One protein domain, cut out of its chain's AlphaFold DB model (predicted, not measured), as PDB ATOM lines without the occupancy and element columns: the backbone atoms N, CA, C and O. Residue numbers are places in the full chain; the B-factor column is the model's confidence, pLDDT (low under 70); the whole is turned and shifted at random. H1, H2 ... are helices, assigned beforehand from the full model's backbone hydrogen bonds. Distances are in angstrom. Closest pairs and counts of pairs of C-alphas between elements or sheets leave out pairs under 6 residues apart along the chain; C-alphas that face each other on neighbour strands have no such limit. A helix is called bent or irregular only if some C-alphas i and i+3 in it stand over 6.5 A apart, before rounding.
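This is residues 81 to 166 of the 169 residues of an uncharacterized protein of Thiocapsa roseopersicina (UniProt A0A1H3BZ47). Two long helices, H1 and H4, run side by side in the same direction and meet near their first residues, while the shorter H2 bridges their later parts and H3 crosses H1 nearly at a right angle. A long loop leads from H3 to H4, and its residues 137 to 143 stick out. The printed part has 86 residues with four named helices in the order H1, H2, H3, H4 and no named strand: all helix. It is compact and rounded, with a radius of gyration of the C-alphas of 12.4 A and spans of 32 by 26 by 26 A.

H1, residues 81 to 98, and H2, residues 103 to 114, form a helical hairpin; they touch, closest at the C-alphas of Val 93 and Ala 106, 5.3 A apart, and run opposite ways at a steep tilt of 43 degrees. H3, residues 118 to 131, touches H1 about perpendicular, at 87 degrees; their closest C-alphas, of Ala 90 and Tyr 128, are 4.4 A apart. H4, residues 146 to 164, touches H1 with residues 148 to 152 alone, the same way at a shallow tilt of 23 degrees; the closest C-alphas, of Lys 81 and Tyr 148, are 6.9 A apart. H4 also touches H2, closest at the C-alphas of Ala 113 and Leu 159, 5.1 A apart. H3 and H4 are apart. Every O i to N i+4 pair is within hydrogen-bond range in H1, H2 and H4, and 7 of 10 in H3.

H1 begins at C-alpha 81 (106.784, -210.956, 248.855) and is 25.7 A long. H2 measures 16.1 A and H3 21.1 A; H3 is irregular, with C-alphas 119 and 122 7.4 A apart. H4, 26.8 A, ends at C-alpha 164 (109.457, -189.642, 229.839).

The two C-alphas farthest apart, of Arg 119 and Trp 141, are 35.8 A apart. The printed part has no cut, and the link from H3 to H4 is long. The pLDDT is under 70 in residues 118 to 121 and 135 to 145.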
ATOM      1  N   LYS A  81     106.043-211.924 249.688       71.44
ATOM      2  CA  LYS A  81     106.784-210.956 248.855       71.44
ATOM      3  C   LYS A  81     106.349-210.963 247.385       71.44
ATOM      4  O   LYS A  81     106.439-209.943 246.710       71.44
ATOM      5  N   ARG A  82     105.905-212.115 246.880       79.56
ATOM      6  CA  ARG A  82     105.427-212.271 245.504       79.56
ATOM      7  C   ARG A  82     104.027-211.695 245.346       79.56
ATOM      8  O   ARG A  82     103.808-211.003 244.365       79.56
ATOM      9  N   GLU A  83     103.120-211.932 246.291       82.56
ATOM     10  CA  GLU A  83     101.749-211.411 246.185       82.56
ATOM     11  C   GLU A  83     101.700-209.886 246.298       82.56
ATOM     12  O   GLU A  83     101.036-209.239 245.493       82.56
ATOM     13  N   LEU A  84     102.487-209.293 247.204       80.62
ATOM     14  CA  LEU A  84     102.620-207.833 247.280       80.62
ATOM     15  C   LEU A  84     103.167-207.242 245.971       80.62
ATOM     16  O   LEU A  84     102.699-206.207 245.496       80.62
ATOM     17  N   LEU A  85     104.143-207.920 245.356       84.81
ATOM     18  CA  LEU A  85     104.707-207.473 244.087       84.81
ATOM     19  C   LEU A  85     103.688-207.618 242.953       84.81
ATOM     20  O   LEU A  85     103.519-206.683 242.178       84.81
ATOM     21  N   ASN A  86     103.006-208.760 242.864       88.56
ATOM     22  CA  ASN A  86     101.961-209.016 241.874       88.56
ATOM     23  C   ASN A  86     100.871-207.940 241.947       88.56
ATOM     24  O   ASN A  86     100.519-207.343 240.929       88.56
ATOM     25  N   TRP A  87     100.394-207.644 243.156       87.94
ATOM     26  CA  TRP A  87      99.427-206.580 243.383       87.94
ATOM     27  C   TRP A  87      99.964-205.215 242.926       87.94
ATOM     28  O   TRP A  87      99.294-204.518 242.168       87.94
ATOM     29  N   THR A  88     101.201-204.858 243.288       87.75
ATOM     30  CA  THR A  88     101.816-203.582 242.875       87.75
ATOM     31  C   THR A  88     101.930-203.450 241.361       87.75
ATOM     32  O   THR A  88     101.657-202.388 240.804       87.75
ATOM     33  N   LEU A  89     102.284-204.533 240.669       91.00
ATOM     34  CA  LEU A  89     102.325-204.554 239.210       91.00
ATOM     35  C   LEU A  89     100.929-204.340 238.610       91.00
ATOM     36  O   LEU A  89     100.779-203.551 237.679       91.00
ATOM     37  N   ALA A  90      99.900-204.990 239.161       91.69
ATOM     38  CA  ALA A  90      98.520-204.792 238.725       91.69
ATOM     39  C   ALA A  90      98.016-203.360 238.990       91.69
ATOM     40  O   ALA A  90      97.263-202.811 238.177       91.69
ATOM     41  N   ARG A  91      98.469-202.734 240.086       91.06
ATOM     42  CA  ARG A  91      98.224-201.319 240.382       91.06
ATOM     43  C   ARG A  91      98.846-200.420 239.318       91.06
ATOM     44  O   ARG A  91      98.106-199.672 238.697       91.06
ATOM     45  N   TYR A  92     100.135-200.570 239.002       92.19
ATOM     46  CA  TYR A  92     100.773-199.757 237.954       92.19
ATOM     47  C   TYR A  92     100.074-199.881 236.597       92.19
ATOM     48  O   TYR A  92      99.913-198.891 235.888       92.19
ATOM     49  N   VAL A  93      99.604-201.082 236.237       92.62
ATOM     50  CA  VAL A  93      98.799-201.261 235.019       92.62
ATOM     51  C   VAL A  93      97.477-200.495 235.126       92.62
ATOM     52  O   VAL A  93      97.074-199.848 234.162       92.62
ATOM     53  N   SER A  94      96.799-200.542 236.276       92.25
ATOM     54  CA  SER A  94      95.558-199.787 236.513       92.25
ATOM     55  C   SER A  94      95.775-198.277 236.421       92.25
ATOM     56  O   SER A  94      94.993-197.609 235.749       92.25
ATOM     57  N   ASP A  95      96.856-197.765 237.009       90.69
ATOM     58  CA  ASP A  95      97.198-196.340 237.018       90.69
ATOM     59  C   ASP A  95      97.449-195.830 235.594       90.69
ATOM     60  O   ASP A  95      96.843-194.852 235.160       90.69
ATOM     61  N   LEU A  96      98.246-196.552 234.798       92.44
ATOM     62  CA  LEU A  96      98.459-196.201 233.390       92.44
ATOM     63  C   LEU A  96      97.159-196.246 232.584       92.44
ATOM     64  O   LEU A  96      96.926-195.390 231.729       92.44
ATOM     65  N   ARG A  97      96.287-197.226 232.842       93.12
ATOM     66  CA  ARG A  97      94.975-197.286 232.184       93.12
ATOM     67  C   ARG A  97      94.090-196.100 232.570       93.12
ATOM     68  O   ARG A  97      93.387-195.587 231.703       93.12
ATOM     69  N   ALA A  98      94.147-195.649 233.821       90.19
ATOM     70  CA  ALA A  98      93.455-194.446 234.278       90.19
ATOM     71  C   ALA A  98      94.009-193.174 233.608       90.19
ATOM     72  O   ALA A  98      93.243-192.271 233.288       90.19
ATOM     73  N   CYS A  99      95.306-193.144 233.286       90.06
ATOM     74  CA  CYS A  99      95.945-192.092 232.487       90.06
ATOM     75  C   CYS A  99      95.697-192.207 230.964       90.06
ATOM     76  O   CYS A  99      96.334-191.503 230.184       90.06
ATOM     77  N   GLY A 100      94.799-193.088 230.509       91.94
ATOM     78  CA  GLY A 100      94.410-193.199 229.097       91.94
ATOM     79  C   GLY A 100      95.259-194.154 228.252       91.94
ATOM     80  O   GLY A 100      95.065-194.245 227.037       91.94
ATOM     81  N   HIS A 101      96.180-194.914 228.851       91.81
ATOM     82  CA  HIS A 101      96.890-195.966 228.125       91.81
ATOM     83  C   HIS A 101      95.965-197.157 227.835       91.81
ATOM     84  O   HIS A 101      95.175-197.596 228.677       91.81
ATOM     85  N   SER A 102      96.077-197.732 226.632       94.62
ATOM     86  CA  SER A 102      95.362-198.970 226.311       94.62
ATOM     87  C   SER A 102      95.859-200.112 227.205       94.62
ATOM     88  O   SER A 102      96.988-200.082 227.695       94.62
ATOM     89  N   ARG A 103      95.041-201.155 227.403       92.94
ATOM     90  CA  ARG A 103      95.433-202.328 228.210       92.94
ATOM     91  C   ARG A 103      96.767-202.919 227.739       92.94
ATOM     92  O   ARG A 103      97.624-203.198 228.565       92.94
ATOM     93  N   LYS A 104      96.937-203.067 226.421       92.44
ATOM     94  CA  LYS A 104      98.167-203.590 225.818       92.44
ATOM     95  C   LYS A 104      99.368-202.688 226.113       92.44
ATOM     96  O   LYS A 104     100.378-203.171 226.596       92.44
ATOM     97  N   ASP A 105      99.225-201.383 225.888       91.94
ATOM     98  CA  ASP A 105     100.292-200.400 226.119       91.94
ATOM     99  C   ASP A 105     100.713-200.348 227.601       91.94
ATOM    100  O   ASP A 105     101.901-200.347 227.919       91.94
ATOM    101  N   ALA A 106      99.747-200.386 228.523       93.56
ATOM    102  CA  ALA A 106     100.011-200.429 229.960       93.56
ATOM    103  C   ALA A 106     100.743-201.718 230.382       93.56
ATOM    104  O   ALA A 106     101.736-201.649 231.109       93.56
ATOM    105  N   LEU A 107     100.293-202.883 229.899       93.19
ATOM    106  CA  LEU A 107     100.952-204.169 230.156       93.19
ATOM    107  C   LEU A 107     102.376-204.198 229.585       93.19
ATOM    108  O   LEU A 107     103.291-204.633 230.278       93.19
ATOM    109  N   ASP A 108     102.592-203.681 228.374       91.69
ATOM    110  CA  ASP A 108     103.917-203.638 227.747       91.69
ATOM    111  C   ASP A 108     104.877-202.715 228.521       91.69
ATOM    112  O   ASP A 108     106.043-203.053 228.739       91.69
ATOM    113  N   LYS A 109     104.406-201.553 228.986       92.81
ATOM    114  CA  LYS A 109     105.207-200.601 229.777       92.81
ATOM    115  C   LYS A 109     105.591-201.150 231.141       92.81
ATOM    116  O   LYS A 109     106.772-201.139 231.490       92.81
ATOM    117  N   VAL A 110     104.620-201.674 231.886       93.19
ATOM    118  CA  VAL A 110     104.876-202.289 233.195       93.19
ATOM    119  C   VAL A 110     105.717-203.553 233.035       93.19
ATOM    120  O   VAL A 110     106.640-203.769 233.814       93.19
ATOM    121  N   GLY A 111     105.475-204.347 231.991       92.19
ATOM    122  CA  GLY A 111     106.269-205.524 231.651       92.19
ATOM    123  C   GLY A 111     107.740-205.180 231.429       92.19
ATOM    124  O   GLY A 111     108.601-205.774 232.076       92.19
ATOM    125  N   ARG A 112     108.038-204.167 230.605       91.06
ATOM    126  CA  ARG A 112     109.408-203.655 230.409       91.06
ATOM    127  C   ARG A 112     110.019-203.153 231.719       91.06
ATOM    128  O   ARG A 112     111.123-203.554 232.077       91.06
ATOM    129  N   ALA A 113     109.288-202.336 232.481       92.19
ATOM    130  CA  ALA A 113     109.764-201.813 233.762       92.19
ATOM    131  C   ALA A 113     110.008-202.914 234.811       92.19
ATOM    132  O   ALA A 113     110.874-202.765 235.664       92.19
ATOM    133  N   ALA A 114     109.288-204.034 234.747       90.25
ATOM    134  CA  ALA A 114     109.422-205.161 235.666       90.25
ATOM    135  C   ALA A 114     110.363-206.276 235.164       90.25
ATOM    136  O   ALA A 114     110.551-207.264 235.879       90.25
ATOM    137  N   ASN A 115     110.973-206.138 233.977       88.06
ATOM    138  CA  ASN A 115     111.696-207.213 233.267       88.06
ATOM    139  C   ASN A 115     110.838-208.488 233.081       88.06
ATOM    140  O   ASN A 115     111.294-209.621 233.290       88.06
ATOM    141  N   MET A 116     109.558-208.294 232.762       83.38
ATOM    142  CA  MET A 116     108.550-209.325 232.491       83.38
ATOM    143  C   MET A 116     108.059-209.298 231.034       83.38
ATOM    144  O   MET A 116     107.027-209.889 230.717       83.38
ATOM    145  N   ASP A 117     108.789-208.635 230.145       72.44
ATOM    146  CA  ASP A 117     108.523-208.590 228.713       72.44
ATOM    147  C   ASP A 117     108.827-209.931 228.001       72.44
ATOM    148  O   ASP A 117     109.394-210.880 228.556       72.44
ATOM    149  N   GLY A 118     108.368-210.060 226.750       66.88
ATOM    150  CA  GLY A 118     108.598-211.246 225.917       66.88
ATOM    151  C   GLY A 118     107.849-212.501 226.394       66.88
ATOM    152  O   GLY A 118     106.640-212.467 226.622       66.88
ATOM    153  N   ARG A 119     108.552-213.638 226.558       56.25
ATOM    154  CA  ARG A 119     107.959-214.945 226.947       56.25
ATOM    155  C   ARG A 119     107.225-214.930 228.300       56.25
ATOM    156  O   ARG A 119     106.510-215.879 228.604       56.25
ATOM    157  N   LYS A 120     107.404-213.881 229.110       60.00
ATOM    158  CA  LYS A 120     106.754-213.686 230.415       60.00
ATOM    159  C   LYS A 120     105.524-212.768 230.365       60.00
ATOM    160  O   LYS A 120     104.862-212.630 231.391       60.00
ATOM    161  N   GLY A 121     105.169-212.209 229.203       60.03
ATOM    162  CA  GLY A 121     104.055-211.259 229.066       60.03
ATOM    163  C   GLY A 121     102.704-211.811 229.539       60.03
ATOM    164  O   GLY A 121     101.965-211.117 230.233       60.03
ATOM    165  N   GLY A 122     102.430-213.098 229.291       73.19
ATOM    166  CA  GLY A 122     101.206-213.752 229.776       73.19
ATOM    167  C   GLY A 122     101.113-213.860 231.304       73.19
ATOM    168  O   GLY A 122     100.016-213.921 231.852       73.19
ATOM    169  N   ALA A 123     102.244-213.833 232.019       85.06
ATOM    170  CA  ALA A 123     102.242-213.868 233.478       85.06
ATOM    171  C   ALA A 123     101.786-212.530 234.079       85.06
ATOM    172  O   ALA A 123     101.041-212.534 235.055       85.06
ATOM    173  N   LEU A 124     102.198-211.395 233.499       89.88
ATOM    174  CA  LEU A 124     101.747-210.076 233.956       89.88
ATOM    175  C   LEU A 124     100.258-209.865 233.669       89.88
ATOM    176  O   LEU A 124      99.553-209.289 234.490       89.88
ATOM    177  N   GLU A 125      99.773-210.361 232.534       91.50
ATOM    178  CA  GLU A 125      98.351-210.297 232.212       91.50
ATOM    179  C   GLU A 125      97.497-211.092 233.213       91.50
ATOM    180  O   GLU A 125      96.529-210.555 233.749       91.50
ATOM    181  N   ALA A 126      97.905-212.322 233.546       90.88
ATOM    182  CA  ALA A 126      97.235-213.128 234.567       90.88
ATOM    183  C   ALA A 126      97.256-212.449 235.951       90.88
ATOM    184  O   ALA A 126      96.234-212.409 236.634       90.88
ATOM    185  N   ILE A 127      98.397-211.866 236.338       91.25
ATOM    186  CA  ILE A 127      98.530-211.073 237.570       91.25
ATOM    187  C   ILE A 127      97.553-209.893 237.558       91.25
ATOM    188  O   ILE A 127      96.832-209.673 238.530       91.25
ATOM    189  N   TYR A 128      97.510-209.140 236.459       92.25
ATOM    190  CA  TYR A 128      96.613-208.000 236.337       92.25
ATOM    191  C   TYR A 128      95.152-208.426 236.472       92.25
ATOM    192  O   TYR A 128      94.403-207.804 237.216       92.25
ATOM    193  N   ASP A 129      94.739-209.502 235.806       92.00
ATOM    194  CA  ASP A 129      93.358-209.970 235.885       92.00
ATOM    195  C   ASP A 129      92.968-210.505 237.265       92.00
ATOM    196  O   ASP A 129      91.808-210.354 237.645       92.00
ATOM    197  N   GLN A 130      93.919-211.060 238.019       90.06
ATOM    198  CA  GLN A 130      93.704-211.513 239.393       90.06
ATOM    199  C   GLN A 130      93.522-210.347 240.376       90.06
ATOM    200  O   GLN A 130      92.710-210.445 241.291       90.06
ATOM    201  N   PHE A 131      94.278-209.258 240.206       88.38
ATOM    202  CA  PHE A 131      94.359-208.174 241.194       88.38
ATOM    203  C   PHE A 131      93.693-206.860 240.762       88.38
ATOM    204  O   PHE A 131      93.604-205.928 241.565       88.38
ATOM    205  N   LYS A 132      93.205-206.744 239.519       86.56
ATOM    206  CA  LYS A 132      92.486-205.545 239.060       86.56
ATOM    207  C   LYS A 132      91.272-205.277 239.956       86.56
ATOM    208  O   LYS A 132      90.457-206.160 240.199       86.56
ATOM    209  N   GLY A 133      91.139-204.037 240.422       79.94
ATOM    210  CA  GLY A 133      90.025-203.618 241.280       79.94
ATOM    211  C   GLY A 133      90.207-203.906 242.772       79.94
ATOM    212  O   GLY A 133      89.351-203.508 243.557       79.94
ATOM    213  N   VAL A 134      91.315-204.528 243.188       80.75
ATOM    214  CA  VAL A 134      91.681-204.607 244.608       80.75
ATOM    215  C   VAL A 134      92.211-203.241 245.050       80.75
ATOM    216  O   VAL A 134      93.373-202.907 244.806       80.75
ATOM    217  N   ALA A 135      91.342-202.440 245.671       67.19
ATOM    218  CA  ALA A 135      91.718-201.171 246.283       67.19
ATOM    219  C   ALA A 135      92.586-201.415 247.525       67.19
ATOM    220  O   ALA A 135      92.304-202.307 248.324       67.19
ATOM    221  N   PHE A 136      93.631-200.610 247.688       62.50
ATOM    222  CA  PHE A 136      94.448-200.589 248.895       62.50
ATOM    223  C   PHE A 136      94.471-199.147 249.377       62.50
ATOM    224  O   PHE A 136      95.002-198.273 248.690       62.50
ATOM    225  N   GLU A 137      93.828-198.890 250.511       55.09
ATOM    226  CA  GLU A 137      93.941-197.598 251.183       55.09
ATOM    227  C   GLU A 137      95.369-197.494 251.737       55.09
ATOM    228  O   GLU A 137      95.793-198.325 252.536       55.09
ATOM    229  N   ASP A 138      96.128-196.538 251.196       48.53
ATOM    230  CA  ASP A 138      97.439-196.051 251.633       48.53
ATOM    231  C   ASP A 138      98.362-197.043 252.366       48.53
ATOM    232  O   ASP A 138      98.476-197.059 253.592       48.53
ATOM    233  N   LEU A 139      99.193-197.754 251.590       50.62
ATOM    234  CA  LEU A 139     100.403-198.435 252.085       50.62
ATOM    235  C   LEU A 139     101.432-197.491 252.734       50.62
ATOM    236  O   LEU A 139     102.435-197.973 253.258       50.62
ATOM    237  N   ALA A 140     101.209-196.173 252.706       47.84
ATOM    238  CA  ALA A 140     102.101-195.167 253.279       47.84
ATOM    239  C   ALA A 140     102.419-195.411 254.767       47.84
ATOM    240  O   ALA A 140     103.456-194.965 255.250       47.84
ATOM    241  N   TRP A 141     101.560-196.151 255.477       45.16
ATOM    242  CA  TRP A 141     101.689-196.425 256.909       45.16
ATOM    243  C   TRP A 141     102.243-197.815 257.243       45.16
ATOM    244  O   TRP A 141     102.419-198.132 258.418       45.16
ATOM    245  N   THR A 142     102.537-198.654 256.243       57.31
ATOM    246  CA  THR A 142     103.000-200.025 256.487       57.31
ATOM    247  C   THR A 142     104.507-200.121 256.243       57.31
ATOM    248  O   THR A 142     104.936-199.935 255.101       57.31
ATOM    249  N   PRO A 143     105.336-200.452 257.253       57.47
ATOM    250  CA  PRO A 143     106.746-200.732 257.019       57.47
ATOM    251  C   PRO A 143     106.867-201.986 256.145       57.47
ATOM    252  O   PRO A 143     106.650-203.117 256.582       57.47
ATOM    253  N   LEU A 144     107.157-201.772 254.864       66.75
ATOM    254  CA  LEU A 144     107.372-202.837 253.897       66.75
ATOM    255  C   LEU A 144     108.799-203.390 254.031       66.75
ATOM    256  O   LEU A 144     109.719-202.635 254.356       66.75
ATOM    257  N   PRO A 145     109.025-204.689 253.751       69.12
ATOM    258  CA  PRO A 145     110.371-205.257 253.742       69.12
ATOM    259  C   PRO A 145     111.317-204.444 252.845       69.12
ATOM    260  O   PRO A 145     110.957-204.123 251.715       69.12
ATOM    261  N   ALA A 146     112.530-204.135 253.316       70.38
ATOM    262  CA  ALA A 146     113.473-203.279 252.581       70.38
ATOM    263  C   ALA A 146     113.733-203.768 251.144       70.38
ATOM    264  O   ALA A 146     113.699-202.982 250.203       70.38
ATOM    265  N   ASP A 147     113.870-205.082 250.952       70.81
ATOM    266  CA  ASP A 147     114.074-205.688 249.632       70.81
ATOM    267  C   ASP A 147     112.864-205.531 248.696       70.81
ATOM    268  O   ASP A 147     113.007-205.445 247.475       70.81
ATOM    269  N   TYR A 148     111.657-205.472 249.260       78.44
ATOM    270  CA  TYR A 148     110.448-205.147 248.513       78.44
ATOM    271  C   TYR A 148     110.423-203.666 248.115       78.44
ATOM    272  O   TYR A 148     110.148-203.345 246.955       78.44
ATOM    273  N   SER A 149     110.746-202.772 249.052       77.00
ATOM    274  CA  SER A 149     110.789-201.323 248.827       77.00
ATOM    275  C   SER A 149     111.825-200.943 247.764       77.00
ATOM    276  O   SER A 149     111.516-200.218 246.824       77.00
ATOM    277  N   GLU A 150     113.031-201.512 247.824       83.12
ATOM    278  CA  GLU A 150     114.072-201.310 246.806       83.12
ATOM    279  C   GLU A 150     113.622-201.797 245.422       83.12
ATOM    280  O   GLU A 150     113.804-201.121 244.404       83.12
ATOM    281  N   ARG A 151     112.994-202.978 245.369       84.56
ATOM    282  CA  ARG A 151     112.525-203.560 244.110       84.56
ATOM    283  C   ARG A 151     111.413-202.733 243.476       84.56
ATOM    284  O   ARG A 151     111.418-202.557 242.257       84.56
ATOM    285  N   THR A 152     110.465-202.252 244.271       86.25
ATOM    286  CA  THR A 152     109.360-201.415 243.786       86.25
ATOM    287  C   THR A 152     109.861-200.050 243.322       86.25
ATOM    288  O   THR A 152     109.549-199.678 242.192       86.25
ATOM    289  N   ALA A 153     110.753-199.397 244.073       86.75
ATOM    290  CA  ALA A 153     111.394-198.144 243.666       86.75
ATOM    291  C   ALA A 153     112.181-198.278 242.346       86.75
ATOM    292  O   ALA A 153     112.134-197.405 241.474       86.75
ATOM    293  N   SER A 154     112.872-199.407 242.142       90.12
ATOM    294  CA  SER A 154     113.561-199.703 240.877       90.12
ATOM    295  C   SER A 154     112.593-199.843 239.692       90.12
ATOM    296  O   SER A 154     112.919-199.443 238.571       90.12
ATOM    297  N   ILE A 155     111.416-200.439 239.905       91.50
ATOM    298  CA  ILE A 155     110.379-200.560 238.868       91.50
ATOM    299  C   ILE A 155     109.781-199.184 238.565       91.50
ATOM    300  O   ILE A 155     109.687-198.828 237.396       91.50
ATOM    301  N   GLU A 156     109.447-198.397 239.589       91.50
ATOM    302  CA  GLU A 156     108.917-197.035 239.437       91.50
ATOM    303  C   GLU A 156     109.886-196.135 238.668       91.50
ATOM    304  O   GLU A 156     109.489-195.473 237.715       91.50
ATOM    305  N   THR A 157     111.176-196.174 239.010       93.38
ATOM    306  CA  THR A 157     112.213-195.403 238.308       93.38
ATOM    307  C   THR A 157     112.259-195.760 236.821       93.38
ATOM    308  O   THR A 157     112.273-194.883 235.957       93.38
ATOM    309  N   ARG A 158     112.248-197.058 236.495       94.06
ATOM    310  CA  ARG A 158     112.250-197.519 235.100       94.06
ATOM    311  C   ARG A 158     110.967-197.144 234.374       94.06
ATOM    312  O   ARG A 158     111.038-196.741 233.217       94.06
ATOM    313  N   LEU A 159     109.819-197.256 235.036       92.56
ATOM    314  CA  LEU A 159     108.537-196.888 234.452       92.56
ATOM    315  C   LEU A 159     108.493-195.390 234.132       92.56
ATOM    316  O   LEU A 159     108.149-195.028 233.011       92.56
ATOM    317  N   SER A 160     108.940-194.542 235.057       92.00
ATOM    318  CA  SER A 160     109.073-193.096 234.846       92.00
ATOM    319  C   SER A 160     109.979-192.769 233.659       92.00
ATOM    320  O   SER A 160     109.609-191.958 232.813       92.00
ATOM    321  N   ASN A 161     111.124-193.448 233.530       92.44
ATOM    322  CA  ASN A 161     112.025-193.261 232.389       92.44
ATOM    323  C   ASN A 161     111.373-193.660 231.055       92.44
ATOM    324  O   ASN A 161     111.533-192.951 230.063       92.44
ATOM    325  N   ILE A 162     110.619-194.766 231.022       90.81
ATOM    326  CA  ILE A 162     109.886-195.201 229.823       90.81
ATOM    327  C   ILE A 162     108.856-194.141 229.423       90.81
ATOM    328  O   ILE A 162     108.808-193.753 228.259       90.81
ATOM    329  N   LEU A 163     108.073-193.640 230.382       89.56
ATOM    330  CA  LEU A 163     107.043-192.632 230.129       89.56
ATOM    331  C   LEU A 163     107.635-191.294 229.666       89.56
ATOM    332  O   LEU A 163     107.081-190.673 228.769       89.56
ATOM    333  N   ALA A 164     108.773-190.876 230.229       88.75
ATOM    334  CA  ALA A 164     109.457-189.642 229.839       88.75
ATOM    335  C   ALA A 164     110.108-189.716 228.444       88.75
ATOM    336  O   ALA A 164     110.318-188.688 227.805       88.75
ATOM    337  N   SER A 165     110.452-190.921 227.980       84.00
ATOM    338  CA  SER A 165     111.088-191.145 226.674       84.00
ATOM    339  C   SER A 165     110.110-191.203 225.495       84.00
ATOM    340  O   SER A 165     110.544-191.217 224.343       84.00
ATOM    341  N   GLU A 166     108.804-191.245 225.761       75.88
ATOM    342  CA  GLU A 166     107.772-191.303 224.728       75.88
ATOM    343  C   GLU A 166     107.198-189.899 224.457       75.88
ATOM    344  O   GLU A 166     107.007-189.118 225.392       75.88
TER     345      GLU A 166